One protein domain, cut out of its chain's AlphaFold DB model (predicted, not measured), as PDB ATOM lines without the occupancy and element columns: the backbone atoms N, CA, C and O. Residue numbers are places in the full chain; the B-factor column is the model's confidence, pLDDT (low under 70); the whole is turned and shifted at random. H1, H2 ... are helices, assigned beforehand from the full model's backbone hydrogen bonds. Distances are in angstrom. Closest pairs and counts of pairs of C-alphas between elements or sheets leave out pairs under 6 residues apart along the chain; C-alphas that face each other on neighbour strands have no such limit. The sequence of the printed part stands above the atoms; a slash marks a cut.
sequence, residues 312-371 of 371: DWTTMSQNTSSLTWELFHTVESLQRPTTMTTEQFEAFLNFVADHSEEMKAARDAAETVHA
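What this domain is: This is residues 312 to 371 of the 371 residues of an uncharacterized protein of Waddliaceae bacterium (UniProt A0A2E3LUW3). Three helices, H2, H3 and H4, make a rough triangle: H3 and H4 meet at a corner, H2 comes up to H4 near one of its ends and to the beginning of H3 near the other, and the short H1 packs loosely over one side, near H2 and H4. The contacts are few, and none of the helices lie side by side. The printed part has 60 residues with four named helices, H1, H2, H3 and H4 along the chain, and no named strand; the class is all helix. It is compact, with a radius of gyration of the C-alphas of 11.5 A, and spans 31 by 28 by 20 A.

How they stand to each other: H3, residues 342 to 355, and H4, residues 357 to 370, touch only at the corner by their link, with residues 352 to 354 and 359 to 363 alone; the closest C-alphas, of Ala 353 and Met 359, are 4.9 A apart. They run opposite ways at a steep tilt of 57 degrees. H2, residues 325 to 335, touches H4 about perpendicular, at 75 degrees, closest at the C-alphas of Trp 325 and Ala 362, 5.3 A. H2 and H3 are close but not clearly touching, with Ser 333 and Phe 345 closest at 7.8 A between C-alphas. H1, residues 312 to 319, is apart from H3. It is close to H2 but not clearly touching, the closest C-alphas being those of Trp 313 and Phe 328, 7.2 A. Every O i to N i+4 pair is within hydrogen-bond range in H1, H2 and H4, and 9 of 10 in H3.

Where its parts are: H3 measures 20.4 A from C-alpha 342 at (-56.305, -44.848, 34.820) to C-alpha 355. H4 measures 20.6 A and ends at C-alpha 370 (-40.885, -36.191, 25.169). H2 measures 15.3 A. H1 measures 10.4 A and begins at C-alpha 312 (-49.840, -34.268, 47.911).

The domain as a whole: The C-alphas farthest apart, of Ser 321 and Thr 339, are 32.3 A apart. The printed part has no cut and no long link. Mean pLDDT of the printed part is 87.5, and residues 369 to 371 are under 70.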
ATOM      1  N   ASP A 312     -51.035 -33.459  48.107       89.19
ATOM      2  CA  ASP A 312     -49.840 -34.268  47.911       89.19
ATOM      3  C   ASP A 312     -48.826 -33.544  47.040       89.19
ATOM      4  O   ASP A 312     -47.643 -33.553  47.376       89.19
ATOM      5  N   TRP A 313     -49.276 -32.804  46.018       91.31
ATOM      6  CA  TRP A 313     -48.390 -31.920  45.265       91.31
ATOM      7  C   TRP A 313     -47.700 -30.912  46.182       91.31
ATOM      8  O   TRP A 313     -46.472 -30.853  46.212       91.31
ATOM      9  N   THR A 314     -48.470 -30.158  46.973       88.69
ATOM     10  CA  THR A 314     -47.918 -29.149  47.888       88.69
ATOM     11  C   THR A 314     -46.977 -29.771  48.918       88.69
ATOM     12  O   THR A 314     -45.915 -29.225  49.210       88.69
ATOM     13  N   THR A 315     -47.325 -30.942  49.452       86.75
ATOM     14  CA  THR A 315     -46.480 -31.645  50.424       86.75
ATOM     15  C   THR A 315     -45.181 -32.127  49.778       86.75
ATOM     16  O   THR A 315     -44.103 -31.996  50.361       86.75
ATOM     17  N   MET A 316     -45.247 -32.686  48.570       90.12
ATOM     18  CA  MET A 316     -44.069 -33.177  47.860       90.12
ATOM     19  C   MET A 316     -43.177 -32.032  47.382       90.12
ATOM     20  O   MET A 316     -41.958 -32.163  47.497       90.12
ATOM     21  N   SER A 317     -43.742 -30.916  46.911       89.31
ATOM     22  CA  SER A 317     -42.975 -29.756  46.436       89.31
ATOM     23  C   SER A 317     -42.228 -29.063  47.577       89.31
ATOM     24  O   SER A 317     -41.073 -28.671  47.414       89.31
ATOM     25  N   GLN A 318     -42.823 -29.011  48.773       87.06
ATOM     26  CA  GLN A 318     -42.166 -28.492  49.978       87.06
ATOM     27  C   GLN A 318     -41.023 -29.389  50.475       87.06
ATOM     28  O   GLN A 318     -40.026 -28.890  50.994       87.06
ATOM     29  N   ASN A 319     -41.155 -30.710  50.322       87.00
ATOM     30  CA  ASN A 319     -40.190 -31.679  50.854       87.00
ATOM     31  C   ASN A 319     -39.141 -32.146  49.829       87.00
ATOM     32  O   ASN A 319     -38.139 -32.751  50.213       87.00
ATOM     33  N   THR A 320     -39.349 -31.872  48.538       86.00
ATOM     34  CA  THR A 320     -38.499 -32.356  47.441       86.00
ATOM     35  C   THR A 320     -38.097 -31.203  46.528       86.00
ATOM     36  O   THR A 320     -38.876 -30.745  45.700       86.00
ATOM     37  N   SER A 321     -36.838 -30.773  46.618       78.31
ATOM     38  CA  SER A 321     -36.304 -29.629  45.859       78.31
ATOM     39  C   SER A 321     -36.229 -29.828  44.338       78.31
ATOM     40  O   SER A 321     -35.987 -28.869  43.610       78.31
ATOM     41  N   SER A 322     -36.413 -31.056  43.849       82.50
ATOM     42  CA  SER A 322     -36.378 -31.415  42.427       82.50
ATOM     43  C   SER A 322     -37.585 -32.267  42.023       82.50
ATOM     44  O   SER A 322     -37.428 -33.234  41.276       82.50
ATOM     45  N   LEU A 323     -38.768 -31.980  42.577       90.38
ATOM     46  CA  LEU A 323     -39.994 -32.678  42.192       90.38
ATOM     47  C   LEU A 323     -40.259 -32.476  40.692       90.38
ATOM     48  O   LEU A 323     -40.412 -31.344  40.239       90.38
ATOM     49  N   THR A 324     -40.309 -33.570  39.931       92.00
ATOM     50  CA  THR A 324     -40.738 -33.551  38.526       92.00
ATOM     51  C   THR A 324     -42.164 -34.070  38.403       92.00
ATOM     52  O   THR A 324     -42.658 -34.781  39.288       92.00
ATOM     53  N   TRP A 325     -42.818 -33.739  37.288       93.00
ATOM     54  CA  TRP A 325     -44.154 -34.245  36.991       93.00
ATOM     55  C   TRP A 325     -44.186 -35.773  36.937       93.00
ATOM     56  O   TRP A 325     -45.072 -36.373  37.529       93.00
ATOM     57  N   GLU A 326     -43.196 -36.424  36.322       92.38
ATOM     58  CA  GLU A 326     -43.159 -37.886  36.194       92.38
ATOM     59  C   GLU A 326     -43.021 -38.579  37.551       92.38
ATOM     60  O   GLU A 326     -43.643 -39.620  37.782       92.38
ATOM     61  N   LEU A 327     -42.225 -38.004  38.462       91.75
ATOM     62  CA  LEU A 327     -42.082 -38.530  39.818       91.75
ATOM     63  C   LEU A 327     -43.403 -38.411  40.583       91.75
ATOM     64  O   LEU A 327     -43.847 -39.394  41.176       91.75
ATOM     65  N   PHE A 328     -44.029 -37.232  40.548       93.94
ATOM     66  CA  PHE A 328     -45.324 -37.001  41.186       93.94
ATOM     67  C   PHE A 328     -46.398 -37.934  40.621       93.94
ATOM     68  O   PHE A 328     -47.030 -38.681  41.362       93.94
ATOM     69  N   HIS A 329     -46.533 -37.959  39.296       93.12
ATOM     70  CA  HIS A 329     -47.495 -38.773  38.560       93.12
ATOM     71  C   HIS A 329     -47.359 -40.264  38.877       93.12
ATOM     72  O   HIS A 329     -48.355 -40.937  39.138       93.12
ATOM     73  N   THR A 330     -46.124 -40.774  38.939       90.69
ATOM     74  CA  THR A 330     -45.861 -42.175  39.294       90.69
ATOM     75  C   THR A 330     -46.296 -42.482  40.726       90.69
ATOM     76  O   THR A 330     -46.950 -43.499  40.960       90.69
ATOM     77  N   VAL A 331     -45.945 -41.621  41.688       90.25
ATOM     78  CA  VAL A 331     -46.316 -41.808  43.101       90.25
ATOM     79  C   VAL A 331     -47.833 -41.778  43.266       90.25
ATOM     80  O   VAL A 331     -48.396 -42.685  43.881       90.25
ATOM     81  N   GLU A 332     -48.496 -40.800  42.660       90.38
ATOM     82  CA  GLU A 332     -49.948 -40.654  42.715       90.38
ATOM     83  C   GLU A 332     -50.674 -41.813  42.020       90.38
ATOM     84  O   GLU A 332     -51.614 -42.386  42.573       90.38
ATOM     85  N   SER A 333     -50.183 -42.262  40.863       88.38
ATOM     86  CA  SER A 333     -50.747 -43.412  40.143       88.38
ATOM     87  C   SER A 333     -50.670 -44.716  40.941       88.38
ATOM     88  O   SER A 333     -51.560 -45.559  40.820       88.38
ATOM     89  N   LEU A 334     -49.639 -44.888  41.779       87.00
ATOM     90  CA  LEU A 334     -49.514 -46.036  42.686       87.00
ATOM     91  C   LEU A 334     -50.486 -45.970  43.872       87.00
ATOM     92  O   LEU A 334     -50.807 -47.007  44.451       87.00
ATOM     93  N   GLN A 335     -50.944 -44.771  44.236       84.56
ATOM     94  CA  GLN A 335     -51.880 -44.533  45.339       84.56
ATOM     95  C   GLN A 335     -53.336 -44.397  44.881       84.56
ATOM     96  O   GLN A 335     -54.235 -44.286  45.719       84.56
ATOM     97  N   ARG A 336     -53.587 -44.415  43.568       83.00
ATOM     98  CA  ARG A 336     -54.930 -44.331  42.994       83.00
ATOM     99  C   ARG A 336     -55.860 -45.393  43.607       83.00
ATOM    100  O   ARG A 336     -55.488 -46.570  43.663       83.00
ATOM    101  N   PRO A 337     -57.105 -45.033  43.976       79.69
ATOM    102  CA  PRO A 337     -58.117 -46.001  44.375       79.69
ATOM    103  C   PRO A 337     -58.291 -47.110  43.333       79.69
ATOM    104  O   PRO A 337     -58.413 -46.851  42.135       79.69
ATOM    105  N   THR A 338     -58.361 -48.361  43.787       78.69
ATOM    106  CA  THR A 338     -58.531 -49.533  42.905       78.69
ATOM    107  C   THR A 338     -59.866 -49.536  42.162       78.69
ATOM    108  O   THR A 338     -60.001 -50.199  41.136       78.69
ATOM    109  N   THR A 339     -60.842 -48.785  42.667       75.19
ATOM    110  CA  THR A 339     -62.157 -48.565  42.059       75.19
ATOM    111  C   THR A 339     -62.124 -47.588  40.882       75.19
ATOM    112  O   THR A 339     -63.109 -47.500  40.155       75.19
ATOM    113  N   MET A 340     -61.012 -46.877  40.674       84.38
ATOM    114  CA  MET A 340     -60.848 -45.865  39.635       84.38
ATOM    115  C   MET A 340     -59.941 -46.377  38.516       84.38
ATOM    116  O   MET A 340     -58.874 -46.955  38.753       84.38
ATOM    117  N   THR A 341     -60.358 -46.161  37.271       87.06
ATOM    118  CA  THR A 341     -59.534 -46.470  36.098       87.06
ATOM    119  C   THR A 341     -58.415 -45.441  35.925       87.06
ATOM    120  O   THR A 341     -58.451 -44.354  36.497       87.06
ATOM    121  N   THR A 342     -57.403 -45.779  35.121       87.81
ATOM    122  CA  THR A 342     -56.305 -44.848  34.820       87.81
ATOM    123  C   THR A 342     -56.813 -43.577  34.162       87.81
ATOM    124  O   THR A 342     -56.505 -42.502  34.645       87.81
ATOM    125  N   GLU A 343     -57.660 -43.691  33.143       88.88
ATOM    126  CA  GLU A 343     -58.198 -42.536  32.416       88.88
ATOM    127  C   GLU A 343     -58.960 -41.563  33.328       88.88
ATOM    128  O   GLU A 343     -58.787 -40.351  33.235       88.88
ATOM    129  N   GLN A 344     -59.746 -42.088  34.270       88.69
ATOM    130  CA  GLN A 344     -60.465 -41.260  35.241       88.69
ATOM    131  C   GLN A 344     -59.517 -40.504  36.172       88.69
ATOM    132  O   GLN A 344     -59.740 -39.335  36.476       88.69
ATOM    133  N   PHE A 345     -58.451 -41.166  36.613       90.88
ATOM    134  CA  PHE A 345     -57.461 -40.545  37.478       90.88
ATOM    135  C   PHE A 345     -56.620 -39.497  36.753       90.88
ATOM    136  O   PHE A 345     -56.372 -38.433  37.315       90.88
ATOM    137  N   GLU A 346     -56.254 -39.749  35.494       91.88
ATOM    138  CA  GLU A 346     -55.597 -38.753  34.642       91.88
ATOM    139  C   GLU A 346     -56.461 -37.500  34.471       91.88
ATOM    140  O   GLU A 346     -55.941 -36.386  34.509       91.88
ATOM    141  N   ALA A 347     -57.781 -37.650  34.318       92.75
ATOM    142  CA  ALA A 347     -58.688 -36.505  34.232       92.75
ATOM    143  C   ALA A 347     -58.640 -35.646  35.509       92.75
ATOM    144  O   ALA A 347     -58.554 -34.420  35.427       92.75
ATOM    145  N   PHE A 348     -58.616 -36.275  36.689       93.81
ATOM    146  CA  PHE A 348     -58.475 -35.563  37.963       93.81
ATOM    147  C   PHE A 348     -57.107 -34.901  38.128       93.81
ATOM    148  O   PHE A 348     -57.049 -33.734  38.518       93.81
ATOM    149  N   LEU A 349     -56.020 -35.598  37.793       93.69
ATOM    150  CA  LEU A 349     -54.667 -35.036  37.829       93.69
ATOM    151  C   LEU A 349     -54.547 -33.802  36.933       93.69
ATOM    152  O   LEU A 349     -54.052 -32.766  37.379       93.69
ATOM    153  N   ASN A 350     -55.037 -33.894  35.697       92.75
ATOM    154  CA  ASN A 350     -54.987 -32.790  34.744       92.75
ATOM    155  C   ASN A 350     -55.847 -31.608  35.181       92.75
ATOM    156  O   ASN A 350     -55.393 -30.470  35.090       92.75
ATOM    157  N   PHE A 351     -57.042 -31.867  35.719       93.62
ATOM    158  CA  PHE A 351     -57.898 -30.808  36.241       93.62
ATOM    159  C   PHE A 351     -57.209 -30.007  37.350       93.62
ATOM    160  O   PHE A 351     -57.211 -28.778  37.307       93.62
ATOM    161  N   VAL A 352     -56.594 -30.687  38.325       92.94
ATOM    162  CA  VAL A 352     -55.872 -30.013  39.416       92.94
ATOM    163  C   VAL A 352     -54.644 -29.277  38.874       92.94
ATOM    164  O   VAL A 352     -54.401 -28.130  39.250       92.94
ATOM    165  N   ALA A 353     -53.896 -29.902  37.958       93.25
ATOM    166  CA  ALA A 353     -52.724 -29.288  37.348       93.25
ATOM    167  C   ALA A 353     -53.077 -27.998  36.600       93.25
ATOM    168  O   ALA A 353     -52.380 -27.006  36.753       93.25
ATOM    169  N   ASP A 354     -54.191 -27.957  35.868       91.94
ATOM    170  CA  ASP A 354     -54.604 -26.768  35.114       91.94
ATOM    171  C   ASP A 354     -54.915 -25.546  35.995       91.94
ATOM    172  O   ASP A 354     -54.864 -24.416  35.498       91.94
ATOM    173  N   HIS A 355     -55.197 -25.759  37.283       89.19
ATOM    174  CA  HIS A 355     -55.496 -24.710  38.264       89.19
ATOM    175  C   HIS A 355     -54.314 -24.378  39.193       89.19
ATOM    176  O   HIS A 355     -54.394 -23.421  39.965       89.19
ATOM    177  N   SER A 356     -53.206 -25.117  39.102       91.75
ATOM    178  CA  SER A 356     -51.965 -24.862  39.836       91.75
ATOM    179  C   SER A 356     -50.863 -24.435  38.879       91.75
ATOM    180  O   SER A 356     -50.485 -25.178  37.978       91.75
ATOM    181  N   GLU A 357     -50.313 -23.240  39.082       91.88
ATOM    182  CA  GLU A 357     -49.273 -22.698  38.207       91.88
ATOM    183  C   GLU A 357     -48.009 -23.562  38.271       91.88
ATOM    184  O   GLU A 357     -47.426 -23.888  37.235       91.88
ATOM    185  N   GLU A 358     -47.635 -24.000  39.476       91.38
ATOM    186  CA  GLU A 358     -46.492 -24.885  39.700       91.38
ATOM    187  C   GLU A 358     -46.682 -26.273  39.071       91.38
ATOM    188  O   GLU A 358     -45.783 -26.757  38.374       91.38
ATOM    189  N   MET A 359     -47.841 -26.914  39.275       93.62
ATOM    190  CA  MET A 359     -48.120 -28.235  38.687       93.62
ATOM    191  C   MET A 359     -48.159 -28.169  37.169       93.62
ATOM    192  O   MET A 359     -47.570 -29.017  36.497       93.62
ATOM    193  N   LYS A 360     -48.834 -27.151  36.628       93.94
ATOM    194  CA  LYS A 360     -48.934 -26.934  35.188       93.94
ATOM    195  C   LYS A 360     -47.562 -26.757  34.562       93.94
ATOM    196  O   LYS A 360     -47.250 -27.428  33.586       93.94
ATOM    197  N   ALA A 361     -46.718 -25.909  35.152       92.19
ATOM    198  CA  ALA A 361     -45.361 -25.693  34.663       92.19
ATOM    199  C   ALA A 361     -44.535 -26.991  34.670       92.19
ATOM    200  O   ALA A 361     -43.797 -27.250  33.720       92.19
ATOM    201  N   ALA A 362     -44.674 -27.821  35.709       91.81
ATOM    202  CA  ALA A 362     -43.991 -29.110  35.783       91.81
ATOM    203  C   ALA A 362     -44.491 -30.108  34.724       91.81
ATOM    204  O   ALA A 362     -43.671 -30.791  34.108       91.81
ATOM    205  N   ARG A 363     -45.810 -30.182  34.492       94.06
ATOM    206  CA  ARG A 363     -46.415 -31.034  33.456       94.06
ATOM    207  C   ARG A 363     -45.978 -30.608  32.058       94.06
ATOM    208  O   ARG A 363     -45.473 -31.426  31.296       94.06
ATOM    209  N   ASP A 364     -46.116 -29.325  31.744       92.50
ATOM    210  CA  ASP A 364     -45.797 -28.791  30.419       92.50
ATOM    211  C   ASP A 364     -44.287 -28.964  30.113       92.50
ATOM    212  O   ASP A 364     -43.898 -29.263  28.980       92.50
ATOM    213  N   ALA A 365     -43.418 -28.867  31.133       89.38
ATOM    214  CA  ALA A 365     -41.988 -29.156  31.002       89.38
ATOM    215  C   ALA A 365     -41.707 -30.632  30.653       89.38
ATOM    216  O   ALA A 365     -40.889 -30.899  29.771       89.38
ATOM    217  N   ALA A 366     -42.401 -31.578  31.290       87.50
ATOM    218  CA  ALA A 366     -42.291 -33.007  30.985       87.50
ATOM    219  C   ALA A 366     -42.711 -33.330  29.540       87.50
ATOM    220  O   ALA A 366     -42.023 -34.064  28.828       87.50
ATOM    221  N   GLU A 367     -43.799 -32.721  29.062       84.06
ATOM    222  CA  GLU A 367     -44.293 -32.923  27.695       84.06
ATOM    223  C   GLU A 367     -43.303 -32.412  26.637       84.06
ATOM    224  O   GLU A 367     -43.083 -33.077  25.623       84.06
ATOM    225  N   THR A 368     -42.624 -31.286  26.890       75.38
ATOM    226  CA  THR A 368     -41.594 -30.760  25.970       75.38
ATOM    227  C   THR A 368     -40.314 -31.595  25.888       75.38
ATOM    228  O   THR A 368     -39.575 -31.461  24.916       75.38
ATOM    229  N   VAL A 369     -40.032 -32.454  26.872       69.31
ATOM    230  CA  VAL A 369     -38.869 -33.365  26.852       69.31
ATOM    231  C   VAL A 369     -39.159 -34.635  26.038       69.31
ATOM    232  O   VAL A 369     -38.227 -35.291  25.565       69.31
ATOM    233  N   HIS A 370     -40.437 -34.978  25.859       56.41
ATOM    234  CA  HIS A 370     -40.885 -36.191  25.169       56.41
ATOM    235  C   HIS A 370     -41.463 -35.961  23.761       56.41
ATOM    236  O   HIS A 370     -41.672 -36.943  23.042       56.41
ATOM    237  N   ALA A 371     -41.697 -34.704  23.368       52.91
ATOM    238  CA  ALA A 371     -42.044 -34.284  22.006       52.91
ATOM    239  C   ALA A 371     -40.791 -34.068  21.140       52.91
ATOM    240  O   ALA A 371     -40.838 -34.444  19.944       52.91
TER     241      ALA A 371